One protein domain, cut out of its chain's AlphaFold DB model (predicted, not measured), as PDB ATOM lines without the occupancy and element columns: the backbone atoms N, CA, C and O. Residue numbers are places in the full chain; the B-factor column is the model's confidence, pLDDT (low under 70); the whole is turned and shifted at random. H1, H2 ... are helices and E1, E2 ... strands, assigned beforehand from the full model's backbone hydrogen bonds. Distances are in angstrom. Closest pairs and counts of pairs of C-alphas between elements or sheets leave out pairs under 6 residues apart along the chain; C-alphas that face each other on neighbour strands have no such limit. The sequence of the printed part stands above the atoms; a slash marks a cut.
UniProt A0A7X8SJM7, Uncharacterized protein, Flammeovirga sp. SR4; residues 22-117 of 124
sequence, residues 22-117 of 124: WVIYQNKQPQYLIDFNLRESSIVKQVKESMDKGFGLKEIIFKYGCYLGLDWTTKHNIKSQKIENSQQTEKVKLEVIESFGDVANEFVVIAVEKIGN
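Overview. This is residues 22 to 117 of the 124 residues of an uncharacterized protein of Flammeovirga sp. SR4 (UniProt A0A7X8SJM7). A small, strongly twisted sheet of three strands has H2 packed over one face and H1 packed on H2, and two parts stick out of this body: the tip of a long loop, residues 83 to 88, and the far part of the last helix, residues 108 to 117, of which 108 to 116 belong to H3. The 96 printed residues hold three named helices and three named strands in the order E1 E2 H1 H2 E3 H3, a mixed class of helices and strands. The sheet's order is E2 E1 E3, antiparallel throughout. The whole is loose, with a radius of gyration of the C-alphas of 15.5 A, and flat, spanning 45 by 43 by 22 A.

Along the chain. Find C-alpha 22 at (180.007, 224.090, 164.640); from there E1 runs through residues 22 to 26. E2, residues 29 to 35, covers 18.0 A. H1 is residues 42 to 52 and H2 residues 57 to 67, each 15.4 A long. Look for E3 at residues 72 to 75, 10.3 A long. H3, residues 100 to 116, starts at C-alpha 100 (195.219, 220.932, 162.886) and runs 25.0 A to C-alpha 116 (203.734, 212.937, 140.802).

Arrangement. Begin with the hairpin E1 and E2, antiparallel at 147 degrees, where N 24 and O 32 are 2.8 A apart, within hydrogen-bond range. On the other side of E1 is E3, antiparallel at 141 degrees, with N 25 and O 73 at 2.8 A. H2 is on one face of the sheet, two layers in all, at a height over the sheet of 8.8 A. It lies over E1 and E3, only just slantwise to the strands, at 31 degrees to E1 on the local plane; its closest C-alphas to E3 are Gly 65 and Trp 72, 4.8 A apart. E2, H1 H2 and E3 form a split strand-helix-strand unit, two strands of one sheet joined through helices, with E1 between them in the sheet, and its crossover is right-handed. H1 touches H2 at a steep tilt of 55 degrees, opposite ways, closest at the C-alphas of Met 51 and Leu 57, 6.8 A. H1 only grazes the sheet, with residues 43 to 47. H3 is not on the sheet and is apart from H2; it is close to H1 but not clearly touching, the C-alphas of Ile 43 and Phe 100 being 6.2 A apart. Every O i to N i+4 pair in H1 and H2 is within hydrogen-bond range, and 12 of 13 in H3.

Size, cuts and confidence. The C-alphas of Lys 53 and Asn 85 are farthest apart, 48.3 A. The printed part has no cut. Its long link is E3 to H3, residues 76 to 99, in which residues 95 to 96 pair parallel with residues 32 to 33 of E2. The mean pLDDT of the printed part is 70.7; residues 75 to 93 and 100 to 117 are under 70, and H3 has a mean of 47.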
ATOM      1  N   TRP A  22     179.846 223.059 165.663       79.81
ATOM      2  CA  TRP A  22     180.007 224.090 164.640       79.81
ATOM      3  C   TRP A  22     180.515 223.509 163.333       79.81
ATOM      4  O   TRP A  22     181.478 222.750 163.309       79.81
ATOM      5  N   VAL A  23     179.913 223.921 162.218       82.12
ATOM      6  CA  VAL A  23     180.315 223.444 160.890       82.12
ATOM      7  C   VAL A  23     181.242 224.443 160.218       82.12
ATOM      8  O   VAL A  23     180.919 225.630 160.075       82.12
ATOM      9  N   ILE A  24     182.384 223.934 159.760       83.12
ATOM     10  CA  ILE A  24     183.301 224.649 158.880       83.12
ATOM     11  C   ILE A  24     182.928 224.334 157.437       83.12
ATOM     12  O   ILE A  24     182.814 223.181 157.014       83.12
ATOM     13  N   TYR A  25     182.770 225.400 156.672       83.00
ATOM     14  CA  TYR A  25     182.599 225.354 155.239       83.00
ATOM     15  C   TYR A  25     183.939 225.580 154.562       83.00
ATOM     16  O   TYR A  25     184.584 226.589 154.834       83.00
ATOM     17  N   GLN A  26     184.292 224.697 153.636       83.06
ATOM     18  CA  GLN A  26     185.404 224.870 152.714       83.06
ATOM     19  C   GLN A  26     184.855 225.144 151.315       83.06
ATOM     20  O   GLN A  26     184.021 224.388 150.820       83.06
ATOM     21  N   ASN A  27     185.283 226.230 150.664       83.62
ATOM     22  CA  ASN A  27     184.795 226.611 149.327       83.62
ATOM     23  C   ASN A  27     183.252 226.648 149.239       83.62
ATOM     24  O   ASN A  27     182.649 226.191 148.266       83.62
ATOM     25  N   LYS A  28     182.596 227.183 150.281       78.69
ATOM     26  CA  LYS A  28     181.126 227.258 150.436       78.69
ATOM     27  C   LYS A  28     180.398 225.911 150.569       78.69
ATOM     28  O   LYS A  28     179.168 225.927 150.618       78.69
ATOM     29  N   GLN A  29     181.111 224.794 150.711       76.00
ATOM     30  CA  GLN A  29     180.539 223.474 150.990       76.00
ATOM     31  C   GLN A  29     180.816 223.059 152.441       76.00
ATOM     32  O   GLN A  29     181.918 223.310 152.927       76.00
ATOM     33  N   PRO A  30     179.842 222.476 153.160       77.94
ATOM     34  CA  PRO A  30     180.061 222.003 154.522       77.94
ATOM     35  C   PRO A  30     181.015 220.805 154.486       77.94
ATOM     36  O   PRO A  30     180.731 219.826 153.801       77.94
ATOM     37  N   GLN A  31     182.143 220.897 155.189       81.50
ATOM     38  CA  GLN A  31     183.209 219.895 155.097       81.50
ATOM     39  C   GLN A  31     183.583 219.330 156.467       81.50
ATOM     40  O   GLN A  31     183.699 218.115 156.614       81.50
ATOM     41  N   TYR A  32     183.709 220.194 157.478       81.88
ATOM     42  CA  TYR A  32     184.224 219.794 158.786       81.88
ATOM     43  C   TYR A  32     183.277 220.141 159.930       81.88
ATOM     44  O   TYR A  32     182.497 221.093 159.840       81.88
ATOM     45  N   LEU A  33     183.391 219.393 161.024       83.56
ATOM     46  CA  LEU A  33     182.717 219.624 162.295       83.56
ATOM     47  C   LEU A  33     183.756 219.939 163.377       83.56
ATOM     48  O   LEU A  33     184.722 219.199 163.564       83.56
ATOM     49  N   ILE A  34     183.525 221.025 164.110       82.88
ATOM     50  CA  ILE A  34     184.167 221.306 165.392       82.88
ATOM     51  C   ILE A  34     183.159 220.951 166.476       82.88
ATOM     52  O   ILE A  34     182.096 221.569 166.543       82.88
ATOM     53  N   ASP A  35     183.510 219.996 167.327       84.19
ATOM     54  CA  ASP A  35     182.706 219.606 168.481       84.19
ATOM     55  C   ASP A  35     183.430 219.995 169.780       84.19
ATOM     56  O   ASP A  35     184.413 219.375 170.188       84.19
ATOM     57  N   PHE A  36     182.941 221.039 170.451       82.50
ATOM     58  CA  PHE A  36     183.488 221.537 171.714       82.50
ATOM     59  C   PHE A  36     183.276 220.578 172.899       82.50
ATOM     60  O   PHE A  36     183.883 220.799 173.963       82.50
ATOM     61  N   ASN A  37     182.485 219.510 172.724       82.75
ATOM     62  CA  ASN A  37     182.366 218.411 173.682       82.75
ATOM     63  C   ASN A  37     183.606 217.507 173.684       82.75
ATOM     64  O   ASN A  37     183.909 216.890 174.710       82.75
ATOM     65  N   LEU A  38     184.386 217.485 172.597       82.50
ATOM     66  CA  LEU A  38     185.649 216.749 172.501       82.50
ATOM     67  C   LEU A  38     186.772 217.507 173.216       82.50
ATOM     68  O   LEU A  38     187.679 218.066 172.609       82.50
ATOM     69  N   ARG A  39     186.721 217.533 174.549       77.12
ATOM     70  CA  ARG A  39     187.635 218.334 175.387       77.12
ATOM     71  C   ARG A  39     189.111 218.004 175.197       77.12
ATOM     72  O   ARG A  39     189.944 218.878 175.419       77.12
ATOM     73  N   GLU A  40     189.431 216.778 174.793       80.06
ATOM     74  CA  GLU A  40     190.813 216.361 174.550       80.06
ATOM     75  C   GLU A  40     191.349 216.760 173.175       80.06
ATOM     76  O   GLU A  40     192.568 216.781 172.995       80.06
ATOM     77  N   SER A  41     190.471 217.159 172.249       82.62
ATOM     78  CA  SER A  41     190.870 217.639 170.933       82.62
ATOM     79  C   SER A  41     191.794 218.851 171.059       82.62
ATOM     80  O   SER A  41     191.495 219.857 171.711       82.62
ATOM     81  N   SER A  42     192.943 218.760 170.393       84.19
ATOM     82  CA  SER A  42     193.927 219.838 170.375       84.19
ATOM     83  C   SER A  42     193.390 221.095 169.687       84.19
ATOM     84  O   SER A  42     193.668 222.199 170.156       84.19
ATOM     85  N   ILE A  43     192.572 220.949 168.635       84.94
ATOM     86  CA  ILE A  43     191.930 222.098 167.991       84.94
ATOM     87  C   ILE A  43     190.915 222.756 168.923       84.94
ATOM     88  O   ILE A  43     190.911 223.978 169.044       84.94
ATOM     89  N   VAL A  44     190.125 221.968 169.658       87.19
ATOM     90  CA  VAL A  44     189.172 222.487 170.648       87.19
ATOM     91  C   VAL A  44     189.899 223.295 171.721       87.19
ATOM     92  O   VAL A  44     189.466 224.403 172.039       87.19
ATOM     93  N   LYS A  45     191.027 222.790 172.239       88.31
ATOM     94  CA  LYS A  45     191.863 223.509 173.217       88.31
ATOM     95  C   LYS A  45     192.364 224.845 172.651       88.31
ATOM     96  O   LYS A  45     192.129 225.884 173.260       88.31
ATOM     97  N   GLN A  46     192.954 224.847 171.453       87.25
ATOM     98  CA  GLN A  46     193.488 226.065 170.822       87.25
ATOM     99  C   GLN A  46     192.410 227.109 170.491       87.25
ATOM    100  O   GLN A  46     192.618 228.315 170.667       87.25
ATOM    101  N   VAL A  47     191.250 226.654 170.013       88.44
ATOM    102  CA  VAL A  47     190.112 227.530 169.722       88.44
ATOM    103  C   VAL A  47     189.579 228.146 171.014       88.44
ATOM    104  O   VAL A  47     189.404 229.363 171.053       88.44
ATOM    105  N   LYS A  48     189.399 227.359 172.087       88.25
ATOM    106  CA  LYS A  48     188.973 227.877 173.401       88.25
ATOM    107  C   LYS A  48     189.958 228.905 173.957       88.25
ATOM    108  O   LYS A  48     189.541 230.008 174.287       88.25
ATOM    109  N   GLU A  49     191.258 228.616 173.940       89.69
ATOM    110  CA  GLU A  49     192.293 229.564 174.387       89.69
ATOM    111  C   GLU A  49     192.276 230.887 173.604       89.69
ATOM    112  O   GLU A  49     192.600 231.948 174.141       89.69
ATOM    113  N   SER A  50     191.931 230.839 172.316       87.81
ATOM    114  CA  SER A  50     191.804 232.035 171.481       87.81
ATOM    115  C   SER A  50     190.510 232.797 171.781       87.81
ATOM    116  O   SER A  50     190.521 234.026 171.837       87.81
ATOM    117  N   MET A  51     189.409 232.091 172.037       88.38
ATOM    118  CA  MET A  51     188.153 232.705 172.472       88.38
ATOM    119  C   MET A  51     188.293 233.384 173.839       88.38
ATOM    120  O   MET A  51     187.819 234.506 174.001       88.38
ATOM    121  N   ASP A  52     189.032 232.782 174.774       90.50
ATOM    122  CA  ASP A  52     189.332 233.360 176.092       90.50
ATOM    123  C   ASP A  52     190.164 234.653 175.995       90.50
ATOM    124  O   ASP A  52     190.080 235.530 176.854       90.50
ATOM    125  N   LYS A  53     190.933 234.816 174.911       90.25
ATOM    126  CA  LYS A  53     191.657 236.058 174.575       90.25
ATOM    127  C   LYS A  53     190.772 237.109 173.889       90.25
ATOM    128  O   LYS A  53     191.266 238.181 173.545       90.25
ATOM    129  N   GLY A  54     189.486 236.818 173.687       89.56
ATOM    130  CA  GLY A  54     188.497 237.723 173.101       89.56
ATOM    131  C   GLY A  54     188.305 237.587 171.588       89.56
ATOM    132  O   GLY A  54     187.581 238.395 171.006       89.56
ATOM    133  N   PHE A  55     188.918 236.597 170.930       87.69
ATOM    134  CA  PHE A  55     188.722 236.381 169.493       87.69
ATOM    135  C   PHE A  55     187.409 235.642 169.206       87.69
ATOM    136  O   PHE A  55     187.036 234.692 169.893       87.69
ATOM    137  N   GLY A  56     186.707 236.041 168.146       87.50
ATOM    138  CA  GLY A  56     185.483 235.357 167.726       87.50
ATOM    139  C   GLY A  56     185.775 234.053 166.976       87.50
ATOM    140  O   GLY A  56     186.677 234.010 166.143       87.50
ATOM    141  N   LEU A  57     184.957 233.012 167.173       86.31
ATOM    142  CA  LEU A  57     185.128 231.706 166.511       86.31
ATOM    143  C   LEU A  57     185.282 231.812 164.986       86.31
ATOM    144  O   LEU A  57     186.159 231.192 164.397       86.31
ATOM    145  N   LYS A  58     184.453 232.633 164.336       86.19
ATOM    146  CA  LYS A  58     184.533 232.850 162.886       86.19
ATOM    147  C   LYS A  58     185.887 233.416 162.456       86.19
ATOM    148  O   LYS A  58     186.420 232.991 161.439       86.19
ATOM    149  N   GLU A  59     186.430 234.364 163.217       87.12
ATOM    150  CA  GLU A  59     187.742 234.959 162.945       87.12
ATOM    151  C   GLU A  59     188.856 233.931 163.146       87.12
ATOM    152  O   GLU A  59     189.754 233.830 162.314       87.12
ATOM    153  N   ILE A  60     188.767 233.147 164.220       89.25
ATOM    154  CA  ILE A  60     189.711 232.079 164.543       89.25
ATOM    155  C   ILE A  60     189.771 231.067 163.388       89.25
ATOM    156  O   ILE A  60     190.836 230.851 162.812       89.25
ATOM    157  N   ILE A  61     188.627 230.508 162.985       87.94
ATOM    158  CA  ILE A  61     188.562 229.505 161.909       87.94
ATOM    159  C   ILE A  61     188.960 230.082 160.553       87.94
ATOM    160  O   ILE A  61     189.664 229.416 159.799       87.94
ATOM    161  N   PHE A  62     188.580 231.327 160.260       86.81
ATOM    162  CA  PHE A  62     189.024 232.007 159.046       86.81
ATOM    163  C   PHE A  62     190.553 232.140 158.999       86.81
ATOM    164  O   PHE A  62     191.165 231.766 158.002       86.81
ATOM    165  N   LYS A  63     191.189 232.604 160.087       85.38
ATOM    166  CA  LYS A  63     192.655 232.709 160.172       85.38
ATOM    167  C   LYS A  63     193.321 231.352 159.971       85.38
ATOM    168  O   LYS A  63     194.280 231.267 159.209       85.38
ATOM    169  N   TYR A  64     192.805 230.300 160.602       84.25
ATOM    170  CA  TYR A  64     193.326 228.945 160.413       84.25
ATOM    171  C   TYR A  64     193.198 228.453 158.972       84.25
ATOM    172  O   TYR A  64     194.176 227.943 158.428       84.25
ATOM    173  N   GLY A  65     192.054 228.681 158.323       84.56
ATOM    174  CA  GLY A  65     191.895 228.406 156.895       84.56
ATOM    175  C   GLY A  65     192.956 229.120 156.063       84.56
ATOM    176  O   GLY A  65     193.660 228.479 155.288       84.56
ATOM    177  N   CYS A  66     193.163 230.423 156.293       82.88
ATOM    178  CA  CYS A  66     194.203 231.187 155.603       82.88
ATOM    179  C   CYS A  66     195.611 230.603 155.805       82.88
ATOM    180  O   CYS A  66     196.360 230.514 154.834       82.88
ATOM    181  N   TYR A  67     195.969 230.180 157.024       82.25
ATOM    182  CA  TYR A  67     197.265 229.540 157.294       82.25
ATOM    183  C   TYR A  67     197.458 228.231 156.517       82.25
ATOM    184  O   TYR A  67     198.583 227.908 156.144       82.25
ATOM    185  N   LEU A  68     196.372 227.507 156.241       79.75
ATOM    186  CA  LEU A  68     196.372 226.262 155.471       79.75
ATOM    187  C   LEU A  68     196.179 226.480 153.957       79.75
ATOM    188  O   LEU A  68     196.157 225.519 153.196       79.75
ATOM    189  N   GLY A  69     196.024 227.727 153.496       80.94
ATOM    190  CA  GLY A  69     195.691 228.025 152.098       80.94
ATOM    191  C   GLY A  69     194.266 227.610 151.698       80.94
ATOM    192  O   GLY A  69     194.005 227.366 150.520       80.94
ATOM    193  N   LEU A  70     193.350 227.521 152.666       83.50
ATOM    194  CA  LEU A  70     191.965 227.082 152.511       83.50
ATOM    195  C   LEU A  70     190.972 228.236 152.708       83.50
ATOM    196  O   LEU A  70     191.111 229.058 153.613       83.50
ATOM    197  N   ASP A  71     189.918 228.264 151.890       82.25
ATOM    198  CA  ASP A  71     188.779 229.175 152.075       82.25
ATOM    199  C   ASP A  71     187.811 228.593 153.109       82.25
ATOM    200  O   ASP A  71     186.850 227.899 152.759       82.25
ATOM    201  N   TRP A  72     188.112 228.827 154.389       87.50
ATOM    202  CA  TRP A  72     187.273 228.399 155.505       87.50
ATOM    203  C   TRP A  72     186.383 229.512 156.041       87.50
ATOM    204  O   TRP A  72     186.801 230.648 156.266       87.50
ATOM    205  N   THR A  73     185.143 229.150 156.348       80.56
ATOM    206  CA  THR A  73     184.199 230.001 157.072       80.56
ATOM    207  C   THR A  73     183.309 229.149 157.967       80.56
ATOM    208  O   THR A  73     183.115 227.968 157.702       80.56
ATOM    209  N   THR A  74     182.744 229.723 159.027       71.88
ATOM    210  CA  THR A  74     181.808 229.008 159.907       71.88
ATOM    211  C   THR A  74     180.385 229.507 159.707       71.88
ATOM    212  O   THR A  74     180.137 230.707 159.540       71.88
ATOM    213  N   LYS A  75     179.424 228.582 159.748       66.06
ATOM    214  CA  LYS A  75     178.003 228.907 159.904       66.06
ATOM    215  C   LYS A  75     177.441 228.111 161.075       66.06
ATOM    216  O   LYS A  75     177.740 226.931 161.219       66.06
ATOM    217  N   HIS A  76     176.604 228.767 161.869       53.22
ATOM    218  CA  HIS A  76     175.714 228.110 162.823       53.22
ATOM    219  C   HIS A  76     174.344 227.916 162.155       53.22
ATOM    220  O   HIS A  76     173.965 228.714 161.295       53.22
ATOM    221  N   ASN A  77     173.600 226.879 162.545       49.28
ATOM    222  CA  ASN A  77     172.215 226.634 162.115       49.28
ATOM    223  C   ASN A  77     172.026 226.451 160.597       49.28
ATOM    224  O   ASN A  77     171.312 227.207 159.930       49.28
ATOM    225  N   ILE A  78     172.655 225.414 160.044       55.56
ATOM    226  CA  ILE A  78     172.465 225.023 158.645       55.56
ATOM    227  C   ILE A  78     171.055 224.451 158.474       55.56
ATOM    228  O   ILE A  78     170.690 223.465 159.108       55.56
ATOM    229  N   LYS A  79     170.260 225.049 157.584       50.03
ATOM    230  CA  LYS A  79     169.008 224.444 157.119       50.03
ATOM    231  C   LYS A  79     169.331 223.507 155.955       50.03
ATOM    232  O   LYS A  79     169.880 223.965 154.954       50.03
ATOM    233  N   SER A  80     168.997 222.225 156.089       52.31
ATOM    234  CA  SER A  80     169.113 221.225 155.018       52.31
ATOM    235  C   SER A  80     168.316 221.638 153.778       52.31
ATOM    236  O   SER A  80     167.224 222.205 153.917       52.31
ATOM    237  N   GLN A  81     168.793 221.301 152.578       53.00
ATOM    238  CA  GLN A  81     167.989 221.458 151.368       53.00
ATOM    239  C   GLN A  81     167.038 220.268 151.196       53.00
ATOM    240  O   GLN A  81     167.385 219.110 151.430       53.00
ATOM    241  N   LYS A  82     165.794 220.552 150.795       51.81
ATOM    242  CA  LYS A  82     164.825 219.511 150.447       51.81
ATOM    243  C   LYS A  82     165.235 218.895 149.111       51.81
ATOM    244  O   LYS A  82     165.357 219.616 148.126       51.81
ATOM    245  N   ILE A  83     165.363 217.573 149.061       58.41
ATOM    246  CA  ILE A  83     165.529 216.844 147.802       58.41
ATOM    247  C   ILE A  83     164.136 216.673 147.179       58.41
ATOM    248  O   ILE A  83     163.235 216.104 147.800       58.41
ATOM    249  N   GLU A  84     163.929 217.205 145.973       51.03
ATOM    250  CA  GLU A  84     162.652 217.058 145.269       51.03
ATOM    251  C   GLU A  84     162.314 215.579 145.046       51.03
ATOM    252  O   GLU A  84     163.181 214.764 144.740       51.03
ATOM    253  N   ASN A  85     161.038 215.225 145.227       53.25
ATOM    254  CA  ASN A  85     160.521 213.856 145.084       53.25
ATOM    255  C   ASN A  85     161.159 212.807 146.016       53.25
ATOM    256  O   ASN A  85     160.991 211.609 145.801       53.25
ATOM    257  N   SER A  86     161.837 213.241 147.082       49.97
ATOM    258  CA  SER A  86     162.382 212.368 148.119       49.97
ATOM    259  C   SER A  86     161.756 212.675 149.480       49.97
ATOM    260  O   SER A  86     161.575 213.833 149.853       49.97
ATOM    261  N   GLN A  87     161.439 211.625 150.242       49.62
ATOM    262  CA  GLN A  87     161.114 211.737 151.673       49.62
ATOM    263  C   GLN A  87     162.375 211.751 152.550       49.62
ATOM    264  O   GLN A  87     162.290 211.802 153.776       49.62
ATOM    265  N   GLN A  88     163.556 211.669 151.936       45.16
ATOM    266  CA  GLN A  88     164.827 211.705 152.637       45.16
ATOM    267  C   GLN A  88     165.305 213.143 152.750       45.16
ATOM    268  O   GLN A  88     165.157 213.947 151.830       45.16
ATOM    269  N   THR A  89     165.922 213.451 153.880       52.19
ATOM    270  CA  THR A  89     166.664 214.702 154.011       52.19
ATOM    271  C   THR A  89     168.103 214.486 153.640       52.19
ATOM    272  O   THR A  89     168.644 213.393 153.814       52.19
ATOM    273  N   GLU A  90     168.693 215.545 153.105       54.06
ATOM    274  CA  GLU A  90     170.114 215.651 152.850       54.06
ATOM    275  C   GLU A  90     170.914 215.156 154.064       54.06
ATOM    276  O   GLU A  90     170.825 215.699 155.165       54.06
ATOM    277  N   LYS A  91     171.678 214.081 153.860       58.25
ATOM    278  CA  LYS A  91     172.675 213.624 154.823       58.25
ATOM    279  C   LYS A  91     173.996 214.271 154.444       58.25
ATOM    280  O   LYS A  91     174.599 213.883 153.447       58.25
ATOM    281  N   VAL A  92     174.442 215.227 155.247       62.22
ATOM    282  CA  VAL A  92     175.782 215.800 155.116       62.22
ATOM    283  C   VAL A  92     176.739 214.930 155.922       62.22
ATOM    284  O   VAL A  92     176.501 214.671 157.101       62.22
ATOM    285  N   LYS A  93     177.800 214.438 155.283       69.00
ATOM    286  CA  LYS A  93     178.920 213.814 155.990       69.00
ATOM    287  C   LYS A  93     179.932 214.907 156.296       69.00
ATOM    288  O   LYS A  93     180.359 215.595 155.378       69.00
ATOM    289  N   LEU A  94     180.269 215.057 157.570       75.88
ATOM    290  CA  LEU A  94     181.272 216.000 158.044       75.88
ATOM    291  C   LEU A  94     182.433 215.221 158.641       75.88
ATOM    292  O   LEU A  94     182.222 214.199 159.294       75.88
ATOM    293  N   GLU A  95     183.634 215.727 158.433       79.31
ATOM    294  CA  GLU A  95     184.824 215.213 159.087       79.31
ATOM    295  C   GLU A  95     185.064 215.952 160.406       79.31
ATOM    296  O   GLU A  95     185.044 217.183 160.460       79.31
ATOM    297  N   VAL A  96     185.251 215.200 161.488       79.62
ATOM    298  CA  VAL A  96     185.551 215.770 162.803       79.62
ATOM    299  C   VAL A  96     187.032 216.116 162.845       79.62
ATOM    300  O   VAL A  96     187.873 215.236 162.684       79.62
ATOM    301  N   ILE A  97     187.358 217.386 163.083       76.75
ATOM    302  CA  ILE A  97     188.758 217.790 163.235       76.75
ATOM    303  C   ILE A  97     189.155 217.613 164.700       76.75
ATOM    304  O   ILE A  97     188.651 218.314 165.574       76.75
ATOM    305  N   GLU A  98     190.098 216.709 164.967       75.38
ATOM    306  CA  GLU A  98     190.667 216.508 166.306       75.38
ATOM    307  C   GLU A  98     191.985 217.275 166.503       75.38
ATOM    308  O   GLU A  98     192.284 217.741 167.615       75.38
ATOM    309  N   SER A  99     192.742 217.495 165.423       74.56
ATOM    310  CA  SER A  99     193.923 218.356 165.403       74.56
ATOM    311  C   SER A  99     194.118 219.084 164.069       74.56
ATOM    312  O   SER A  99     193.744 218.599 163.006       74.56
ATOM    313  N   PHE A 100     194.776 220.248 164.110       68.06
ATOM    314  CA  PHE A 100     195.219 220.932 162.886       68.06
ATOM    315  C   PHE A 100     196.311 220.159 162.134       68.06
ATOM    316  O   PHE A 100     196.475 220.353 160.932       68.06
ATOM    317  N   GLY A 101     197.061 219.299 162.832       65.50
ATOM    318  CA  GLY A 101     198.077 218.446 162.216       65.50
ATOM    319  C   GLY A 101     197.467 217.423 161.260       65.50
ATOM    320  O   GLY A 101     198.051 217.151 160.215       65.50
ATOM    321  N   ASP A 102     196.269 216.927 161.571       63.16
ATOM    322  CA  ASP A 102     195.564 215.952 160.733       63.16
ATOM    323  C   ASP A 102     195.122 216.585 159.409       63.16
ATOM    324  O   ASP A 102     195.410 216.052 158.339       63.16
ATOM    325  N   VAL A 103     194.572 217.802 159.468       63.19
ATOM    326  CA  VAL A 103     194.187 218.577 158.273       63.19
ATOM    327  C   VAL A 103     195.409 218.960 157.425       63.19
ATOM    328  O   VAL A 103     195.359 218.957 156.196       63.19
ATOM    329  N   ALA A 104     196.538 219.282 158.064       58.41
ATOM    330  CA  ALA A 104     197.778 219.600 157.356       58.41
ATOM    331  C   ALA A 104     198.418 218.365 156.687       58.41
ATOM    332  O   ALA A 104     199.033 218.491 155.627       58.41
ATOM    333  N   ASN A 105     198.266 217.170 157.269       52.12
ATOM    334  CA  ASN A 105     198.771 215.924 156.688       52.12
ATOM    335  C   ASN A 105     198.005 215.506 155.426       52.12
ATOM    336  O   ASN A 105     198.634 215.013 154.485       52.12
ATOM    337  N   GLU A 106     196.697 215.771 155.337       52.28
ATOM    338  CA  GLU A 106     195.946 215.575 154.085       52.28
ATOM    339  C   GLU A 106     196.547 216.383 152.919       52.28
ATOM    340  O   GLU A 106     196.593 215.916 151.777       52.28
ATOM    341  N   PHE A 107     197.109 217.563 153.200       43.34
ATOM    342  CA  PHE A 107     197.795 218.384 152.199       43.34
ATOM    343  C   PHE A 107     199.111 217.788 151.708       43.34
ATOM    344  O   PHE A 107     199.444 217.967 150.536       43.34
ATOM    345  N   VAL A 108     199.854 217.065 152.551       42.06
ATOM    346  CA  VAL A 108     201.080 216.382 152.106       42.06
ATOM    347  C   VAL A 108     200.725 215.302 151.087       42.06
ATOM    348  O   VAL A 108     201.391 215.196 150.060       42.06
ATOM    349  N   VAL A 109     199.636 214.562 151.298       38.22
ATOM    350  CA  VAL A 109     199.204 213.510 150.365       38.22
ATOM    351  C   VAL A 109     198.700 214.112 149.046       38.22
ATOM    352  O   VAL A 109     199.170 213.716 147.978       38.22
ATOM    353  N   ILE A 110     197.848 215.143 149.091       37.53
ATOM    354  CA  ILE A 110     197.302 215.778 147.875       37.53
ATOM    355  C   ILE A 110     198.386 216.545 147.090       37.53
ATOM    356  O   ILE A 110     198.387 216.530 145.855       37.53
ATOM    357  N   ALA A 111     199.332 217.207 147.765       31.33
ATOM    358  CA  ALA A 111     200.427 217.914 147.098       31.33
ATOM    359  C   ALA A 111     201.426 216.946 146.443       31.33
ATOM    360  O   ALA A 111     201.877 217.201 145.324       31.33
ATOM    361  N   VAL A 112     201.731 215.814 147.089       36.97
ATOM    362  CA  VAL A 112     202.626 214.787 146.532       36.97
ATOM    363  C   VAL A 112     201.986 214.082 145.329       36.97
ATOM    364  O   VAL A 112     202.661 213.883 144.318       36.97
ATOM    365  N   GLU A 113     200.678 213.800 145.354       34.69
ATOM    366  CA  GLU A 113     199.969 213.225 144.198       34.69
ATOM    367  C   GLU A 113     199.870 214.186 143.001       34.69
ATOM    368  O   GLU A 113     199.953 213.759 141.843       34.69
ATOM    369  N   LYS A 114     199.747 215.498 143.248       34.03
ATOM    370  CA  LYS A 114     199.766 216.512 142.179       34.03
ATOM    371  C   LYS A 114     201.147 216.660 141.540       34.03
ATOM    372  O   LYS A 114     201.226 216.804 140.322       34.03
ATOM    373  N   ILE A 115     202.223 216.595 142.327       38.78
ATOM    374  CA  ILE A 115     203.604 216.668 141.817       38.78
ATOM    375  C   ILE A 115     203.975 215.388 141.050       38.78
ATOM    376  O   ILE A 115     204.618 215.473 140.005       38.78
ATOM    377  N   GLY A 116     203.508 214.214 141.493       38.31
ATOM    378  CA  GLY A 116     203.734 212.937 140.802       38.31
ATOM    379  C   GLY A 116     203.075 212.823 139.417       38.31
ATOM    380  O   GLY A 116     203.484 211.983 138.617       38.31
ATOM    381  N   ASN A 117     202.094 213.678 139.106       36.12
ATOM    382  CA  ASN A 117     201.360 213.676 137.835       36.12
ATOM    383  C   ASN A 117     201.794 214.762 136.835       36.12
ATOM    384  O   ASN A 117     201.255 214.817 135.725       36.12
TER     385      ASN A 117